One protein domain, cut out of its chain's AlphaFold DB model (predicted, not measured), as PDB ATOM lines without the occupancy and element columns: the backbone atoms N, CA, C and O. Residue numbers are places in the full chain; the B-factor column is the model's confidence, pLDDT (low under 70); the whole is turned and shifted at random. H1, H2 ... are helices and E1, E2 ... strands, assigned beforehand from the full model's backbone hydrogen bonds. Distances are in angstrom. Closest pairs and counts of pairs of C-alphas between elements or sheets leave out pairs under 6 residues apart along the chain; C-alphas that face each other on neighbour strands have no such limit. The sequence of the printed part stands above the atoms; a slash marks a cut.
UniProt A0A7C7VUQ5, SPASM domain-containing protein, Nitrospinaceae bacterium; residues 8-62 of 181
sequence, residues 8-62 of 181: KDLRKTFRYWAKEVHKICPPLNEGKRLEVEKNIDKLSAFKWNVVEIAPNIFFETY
ATOM      1  N   LYS A   8     149.461 127.774 141.016       95.81
ATOM      2  CA  LYS A   8     150.435 128.064 139.950       95.81
ATOM      3  C   LYS A   8     149.842 127.733 138.580       95.81
ATOM      4  O   LYS A   8     149.882 128.578 137.684       95.81
ATOM      5  N   ASP A   9     149.239 126.557 138.445       94.88
ATOM      6  CA  ASP A   9     148.595 126.115 137.207       94.88
ATOM      7  C   ASP A   9     147.327 126.914 136.907       94.88
ATOM      8  O   ASP A   9     147.090 127.266 135.748       94.88
ATOM      9  N   LEU A  10     146.566 127.294 137.943       95.00
ATOM     10  CA  LEU A  10     145.423 128.194 137.790       95.00
ATOM     11  C   LEU A  10     145.845 129.522 137.158       95.00
ATOM     12  O   LEU A  10     145.313 129.924 136.126       95.00
ATOM     13  N   ARG A  11     146.848 130.178 137.748       96.81
ATOM     14  CA  ARG A  11     147.365 131.465 137.267       96.81
ATOM     15  C   ARG A  11     147.935 131.344 135.862       96.81
ATOM     16  O   ARG A  11     147.681 132.205 135.029       96.81
ATOM     17  N   LYS A  12     148.683 130.275 135.568       96.12
ATOM     18  CA  LYS A  12     149.205 130.013 134.218       96.12
ATOM     19  C   LYS A  12     148.069 129.912 133.195       96.12
ATOM     20  O   LYS A  12     148.152 130.541 132.143       96.12
ATOM     21  N   THR A  13     147.017 129.167 133.527       95.25
ATOM     22  CA  THR A  13     145.842 128.979 132.666       95.25
ATOM     23  C   THR A  13     145.096 130.294 132.445       95.25
ATOM     24  O   THR A  13     144.815 130.649 131.304       95.25
ATOM     25  N   PHE A  14     144.847 131.059 133.511       96.06
ATOM     26  CA  PHE A  14     144.178 132.359 133.421       96.06
ATOM     27  C   PHE A  14     144.981 133.364 132.588       96.06
ATOM     28  O   PHE A  14     144.404 134.025 131.734       96.06
ATOM     29  N   ARG A  15     146.312 133.445 132.755       96.88
ATOM     30  CA  ARG A  15     147.152 134.328 131.920       96.88
ATOM     31  C   ARG A  15     147.117 133.949 130.448       96.88
ATOM     32  O   ARG A  15     147.096 134.830 129.597       96.88
ATOM     33  N   TYR A  16     147.149 132.651 130.142       96.44
ATOM     34  CA  TYR A  16     147.058 132.184 128.762       96.44
ATOM     35  C   TYR A  16     145.747 132.649 128.123       96.44
ATOM     36  O   TYR A  16     145.776 133.363 127.125       96.44
ATOM     37  N   TRP A  17     144.610 132.340 128.748       96.00
ATOM     38  CA  TRP A  17     143.308 132.713 128.202       96.00
ATOM     39  C   TRP A  17     143.071 134.224 128.186       96.00
ATOM     40  O   TRP A  17     142.455 134.718 127.250       96.00
ATOM     41  N   ALA A  18     143.604 134.977 129.153       96.38
ATOM     42  CA  ALA A  18     143.498 136.433 129.157       96.38
ATOM     43  C   ALA A  18     144.192 137.035 127.929       96.38
ATOM     44  O   ALA A  18     143.631 137.899 127.263       96.38
ATOM     45  N   LYS A  19     145.371 136.509 127.569       95.62
ATOM     46  CA  LYS A  19     146.079 136.905 126.346       95.62
ATOM     47  C   LYS A  19     145.294 136.556 125.086       95.62
ATOM     48  O   LYS A  19     145.281 137.366 124.170       95.62
ATOM     49  N   GLU A  20     144.651 135.388 125.027       96.12
ATOM     50  CA  GLU A  20     143.804 135.021 123.882       96.12
ATOM     51  C   GLU A  20     142.586 135.947 123.756       96.12
ATOM     52  O   GLU A  20     142.312 136.440 122.665       96.12
ATOM     53  N   VAL A  21     141.917 136.270 124.869       95.38
ATOM     54  CA  VAL A  21     140.814 137.244 124.887       95.38
ATOM     55  C   VAL A  21     141.295 138.619 124.429       95.38
ATOM     56  O   VAL A  21     140.651 139.228 123.582       95.38
ATOM     57  N   HIS A  22     142.450 139.094 124.903       95.19
ATOM     58  CA  HIS A  22     142.999 140.404 124.526       95.19
ATOM     59  C   HIS A  22     143.371 140.535 123.045       95.19
ATOM     60  O   HIS A  22     143.467 141.658 122.558       95.19
ATOM     61  N   LYS A  23     143.547 139.432 122.304       94.62
ATOM     62  CA  LYS A  23     143.718 139.491 120.838       94.62
ATOM     63  C   LYS A  23     142.439 139.924 120.120       94.62
ATOM     64  O   LYS A  23     142.521 140.476 119.030       94.62
ATOM     65  N   ILE A  24     141.280 139.650 120.718       94.69
ATOM     66  CA  ILE A  24     139.954 139.922 120.145       94.69
ATOM     67  C   ILE A  24     139.337 141.166 120.800       94.69
ATOM     68  O   ILE A  24     138.780 142.024 120.121       94.69
ATOM     69  N   CYS A  25     139.481 141.289 122.120       93.62
ATOM     70  CA  CYS A  25     138.997 142.389 122.948       93.62
ATOM     71  C   CYS A  25     140.188 143.045 123.668       93.62
ATOM     72  O   CYS A  25     140.444 142.731 124.837       93.62
ATOM     73  N   PRO A  26     140.963 143.904 122.978       88.00
ATOM     74  CA  PRO A  26     142.169 144.485 123.551       88.00
ATOM     75  C   PRO A  26     141.851 145.364 124.769       88.00
ATOM     76  O   PRO A  26     140.803 146.016 124.815       88.00
ATOM     77  N   PRO A  27     142.748 145.406 125.770       86.38
ATOM     78  CA  PRO A  27     142.577 146.267 126.930       86.38
ATOM     79  C   PRO A  27     142.599 147.740 126.507       86.38
ATOM     80  O   PRO A  27     143.334 148.123 125.599       86.38
ATOM     81  N   LEU A  28     141.836 148.580 127.215       84.94
ATOM     82  CA  LEU A  28     141.724 150.019 126.920       84.94
ATOM     83  C   LEU A  28     143.083 150.736 126.888       84.94
ATOM     84  O   LEU A  28     143.262 151.703 126.155       84.94
ATOM     85  N   ASN A  29     144.022 150.290 127.722       91.19
ATOM     86  CA  ASN A  29     145.403 150.756 127.768       91.19
ATOM     87  C   ASN A  29     146.287 149.733 128.503       91.19
ATOM     88  O   ASN A  29     145.794 148.784 129.121       91.19
ATOM     89  N   GLU A  30     147.600 149.962 128.482       91.88
ATOM     90  CA  GLU A  30     148.575 149.099 129.160       91.88
ATOM     91  C   GLU A  30     148.360 149.047 130.682       91.88
ATOM     92  O   GLU A  30     148.534 148.001 131.301       91.88
ATOM     93  N   GLY A  31     147.883 150.135 131.297       94.12
ATOM     94  CA  GLY A  31     147.534 150.153 132.720       94.12
ATOM     95  C   GLY A  31     146.459 149.122 133.075       94.12
ATOM     96  O   GLY A  31     146.607 148.386 134.051       94.12
ATOM     97  N   LYS A  32     145.415 148.996 132.245       92.81
ATOM     98  CA  LYS A  32     144.372 147.973 132.412       92.81
ATOM     99  C   LYS A  32     144.900 146.560 132.208       92.81
ATOM    100  O   LYS A  32     144.525 145.657 132.951       92.81
ATOM    101  N   ARG A  33     145.818 146.366 131.264       92.94
ATOM    102  CA  ARG A  33     146.489 145.075 131.081       92.94
ATOM    103  C   ARG A  33     147.276 144.656 132.327       92.94
ATOM    104  O   ARG A  33     147.148 143.520 132.782       92.94
ATOM    105  N   LEU A  34     148.050 145.578 132.900       95.25
ATOM    106  CA  LEU A  34     148.817 145.345 134.128       95.25
ATOM    107  C   LEU A  34     147.907 145.079 135.336       95.25
ATOM    108  O   LEU A  34     148.241 144.263 136.196       95.25
ATOM    109  N   GLU A  35     146.741 145.728 135.396       95.88
ATOM    110  CA  GLU A  35     145.724 145.467 136.419       95.88
ATOM    111  C   GLU A  35     145.203 144.022 136.349       95.88
ATOM    112  O   GLU A  35     145.144 143.344 137.380       95.88
ATOM    113  N   VAL A  36     144.896 143.520 135.145       96.00
ATOM    114  CA  VAL A  36     144.472 142.126 134.927       96.00
ATOM    115  C   VAL A  36     145.547 141.146 135.403       96.00
ATOM    116  O   VAL A  36     145.245 140.245 136.185       96.00
ATOM    117  N   GLU A  37     146.809 141.343 135.010       96.44
ATOM    118  CA  GLU A  37     147.929 140.487 135.440       96.44
ATOM    119  C   GLU A  37     148.087 140.481 136.972       96.44
ATOM    120  O   GLU A  37     148.150 139.417 137.595       96.44
ATOM    121  N   LYS A  38     148.029 141.661 137.608       97.25
ATOM    122  CA  LYS A  38     148.084 141.801 139.072       97.25
ATOM    123  C   LYS A  38     146.917 141.101 139.772       97.25
ATOM    124  O   LYS A  38     147.069 140.615 140.895       97.25
ATOM    125  N   ASN A  39     145.735 141.071 139.161       96.62
ATOM    126  CA  ASN A  39     144.584 140.359 139.712       96.62
ATOM    127  C   ASN A  39     144.719 138.844 139.530       96.62
ATOM    128  O   ASN A  39     144.408 138.097 140.462       96.62
ATOM    129  N   ILE A  40     145.281 138.389 138.406       97.25
ATOM    130  CA  ILE A  40     145.608 136.978 138.190       97.25
ATOM    131  C   ILE A  40     146.620 136.485 139.238       97.25
ATOM    132  O   ILE A  40     146.444 135.401 139.791       97.25
ATOM    133  N   ASP A  41     147.622 137.281 139.617       97.44
ATOM    134  CA  ASP A  41     148.595 136.908 140.660       97.44
ATOM    135  C   ASP A  41     147.962 136.570 142.023       97.44
ATOM    136  O   ASP A  41     148.516 135.780 142.794       97.44
ATOM    137  N   LYS A  42     146.778 137.120 142.314       96.00
ATOM    138  CA  LYS A  42     146.047 136.930 143.581       96.00
ATOM    139  C   LYS A  42     145.118 135.713 143.580       96.00
ATOM    140  O   LYS A  42     144.507 135.409 144.617       96.00
ATOM    141  N   LEU A  43     144.988 135.022 142.446       95.50
ATOM    142  CA  LEU A  43     144.128 133.849 142.325       95.50
ATOM    143  C   LEU A  43     144.598 132.721 143.242       95.50
ATOM    144  O   LEU A  43     145.802 132.506 143.430       95.50
ATOM    145  N   SER A  44     143.639 131.969 143.778       94.00
ATOM    146  CA  SER A  44     143.901 130.738 144.523       94.00
ATOM    147  C   SER A  44     142.994 129.615 144.035       94.00
ATOM    148  O   SER A  44     141.794 129.820 143.884       94.00
ATOM    149  N   ALA A  45     143.562 128.424 143.835       91.81
ATOM    150  CA  ALA A  45     142.812 127.232 143.423       91.81
ATOM    151  C   ALA A  45     141.822 126.724 144.486       91.81
ATOM    152  O   ALA A  45     140.986 125.876 144.196       91.81
ATOM    153  N   PHE A  46     141.896 127.256 145.707       89.94
ATOM    154  CA  PHE A  46     141.105 126.809 146.854       89.94
ATOM    155  C   PHE A  46     140.044 127.827 147.289       89.94
ATOM    156  O   PHE A  46     139.571 127.790 148.420       89.94
ATOM    157  N   LYS A  47     139.697 128.782 146.424       89.50
ATOM    158  CA  LYS A  47     138.629 129.752 146.685       89.50
ATOM    159  C   LYS A  47     137.881 130.073 145.401       89.50
ATOM    160  O   LYS A  47     138.354 129.778 144.307       89.50
ATOM    161  N   TRP A  48     136.733 130.713 145.554       91.00
ATOM    162  CA  TRP A  48     136.064 131.365 144.443       91.00
ATOM    163  C   TRP A  48     136.865 132.602 144.020       91.00
ATOM    164  O   TRP A  48     137.257 133.415 144.860       91.00
ATOM    165  N   ASN A  49     137.152 132.723 142.728       93.25
ATOM    166  CA  ASN A  49     137.777 133.897 142.147       93.25
ATOM    167  C   ASN A  49     136.949 134.395 140.962       93.25
ATOM    168  O   ASN A  49     136.486 133.590 140.156       93.25
ATOM    169  N   VAL A  50     136.854 135.716 140.842       94.56
ATOM    170  CA  VAL A  50     136.276 136.424 139.700       94.56
ATOM    171  C   VAL A  50     137.268 137.511 139.306       94.56
ATOM    172  O   VAL A  50     137.740 138.257 140.166       94.56
ATOM    173  N   VAL A  51     137.630 137.570 138.028       94.56
ATOM    174  CA  VAL A  51     138.526 138.592 137.479       94.56
ATOM    175  C   VAL A  51     137.945 139.084 136.166       94.56
ATOM    176  O   VAL A  51     137.737 138.293 135.251       94.56
ATOM    177  N   GLU A  52     137.703 140.387 136.067       93.81
ATOM    178  CA  GLU A  52     137.389 141.019 134.787       93.81
ATOM    179  C   GLU A  52     138.645 141.033 133.909       93.81
ATOM    180  O   GLU A  52     139.705 141.496 134.333       93.81
ATOM    181  N   ILE A  53     138.537 140.489 132.699       95.31
ATOM    182  CA  ILE A  53     139.633 140.371 131.730       95.31
ATOM    183  C   ILE A  53     139.541 141.471 130.674       95.31
ATOM    184  O   ILE A  53     140.561 142.015 130.254       95.31
ATOM    185  N   ALA A  54     138.324 141.804 130.257       93.19
ATOM    186  CA  ALA A  54     137.987 142.880 129.332       93.19
ATOM    187  C   ALA A  54     136.581 143.403 129.691       93.19
ATOM    188  O   ALA A  54     135.888 142.716 130.442       93.19
ATOM    189  N   PRO A  55     136.139 144.571 129.182       90.38
ATOM    190  CA  PRO A  55     134.828 145.119 129.525       90.38
ATOM    191  C   PRO A  55     133.704 144.091 129.342       90.38
ATOM    192  O   PRO A  55     133.470 143.621 128.228       90.38
ATOM    193  N   ASN A  56     133.018 143.749 130.437       90.50
ATOM    194  CA  ASN A  56     131.945 142.742 130.491       90.50
ATOM    195  C   ASN A  56     132.370 141.287 130.196       90.50
ATOM    196  O   ASN A  56     131.518 140.438 129.933       90.50
ATOM    197  N   ILE A  57     133.666 140.970 130.253       93.44
ATOM    198  CA  ILE A  57     134.200 139.613 130.087       93.44
ATOM    199  C   ILE A  57     134.967 139.237 131.348       93.44
ATOM    200  O   ILE A  57     136.021 139.799 131.651       93.44
ATOM    201  N   PHE A  58     134.460 138.236 132.058       94.50
ATOM    202  CA  PHE A  58     135.002 137.794 133.335       94.50
ATOM    203  C   PHE A  58     135.498 136.359 133.232       94.50
ATOM    204  O   PHE A  58     134.859 135.508 132.614       94.50
ATOM    205  N   PHE A  59     136.622 136.076 133.882       95.12
ATOM    206  CA  PHE A  59     136.985 134.712 134.225       95.12
ATOM    207  C   PHE A  59     136.573 134.423 135.654       95.12
ATOM    208  O   PHE A  59     136.921 135.152 136.587       95.12
ATOM    209  N   GLU A  60     135.874 133.311 135.812       92.19
ATOM    210  CA  GLU A  60     135.361 132.837 137.081       92.19
ATOM    211  C   GLU A  60     135.834 131.404 137.328       92.19
ATOM    212  O   GLU A  60     135.891 130.572 136.423       92.19
ATOM    213  N   THR A  61     136.222 131.110 138.565       90.31
ATOM    214  CA  THR A  61     136.620 129.762 138.980       90.31
ATOM    215  C   THR A  61     136.282 129.535 140.440       90.31
ATOM    216  O   THR A  61     136.412 130.436 141.267       90.31
ATOM    217  N   TYR A  62     135.873 128.318 140.771       87.19
ATOM    218  CA  TYR A  62     135.496 127.904 142.113       87.19
ATOM    219  C   TYR A  62     135.896 126.447 142.338       87.19
ATOM    220  O   TYR A  62     136.124 125.695 141.385       87.19
TER     221      TYR A  62
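AT A GLANCE: This is residues 8 to 62 of the 181 residues of the protein "SPASM domain-containing protein" of Nitrospinaceae bacterium (UniProt A0A7C7VUQ5). A two-stranded hairpin, E1 and E2, and two helices, H1 and H2, run lengthwise beside one another in a small elongated body, with H1 and H2 folded back on each other as a helical hairpin. Seen end on, H1, H2 and the strand hairpin stand at three corners of a triangle: H1 is near both strands, while H2 is near E1 and apart from E2. The printed part has 55 residues, with two named helices and then two named strands, in the order H1, H2, E1, E2; the sheet order is E1 - E2, antiparallel, and the class is mixed, helices and strands. It is compact, with a radius of gyration of the C-alphas of 10.5 A, and the C-alphas span 30 by 17 by 15 A.

HOW THE PARTS SIT: E1, residues 49 to 54, and E2, residues 57 to 61, are antiparallel neighbours and a hairpin, with 159 degrees between their directions. N 51 and O 59 are 2.9 A apart and N 59 and O 51 are 2.8 A apart, both within hydrogen-bond range. H1, residues 8 to 24, comes closest to E1 at the C-alphas of Ala 18 and Ile 53, 6.1 A apart. Its closest C-alphas to E2 are those of Phe 14 and Phe 59, at 7.6 A. H2, residues 30 to 41, comes closest to E1 at the C-alphas of Val 36 and Ile 53, also 6.1 A apart. H2 and E2 are apart. H1 and H2 touch, H1 with residues 11 to 15 alone and H2 with residues 37 to 41 alone; their closest C-alphas are those of Arg 11 and Ile 40, 5.9 A apart. They run opposite ways at a shallow tilt of 26 degrees and form a helical hairpin. In H2 every O i to N i+4 pair is within hydrogen-bond range; in H1 12 of 13 are.

IN THESE COORDINATES: E1 is 15.7 A from first to last C-alpha, and E2 is 13.5 A, ending at C-alpha 61 at (136.620, 129.762, 138.980). H1 is the longest helix, 17 residues and 25.4 A, and begins at C-alpha 8 at (150.435, 128.064, 139.950). H2 has 12 residues and is 16.8 A long, with C-alpha 30 at (148.575, 149.099, 129.160).

THE WHOLE: The two C-alphas farthest apart are those of Asn 29 and Phe 46, at 30.9 A. The printed part has no cut. The links H1 to H2 and E1 to E2 are tight, and H2 to E1 is a short link of 7 residues. The mean pLDDT of the printed part is 93.8, and no printed residue is under 70.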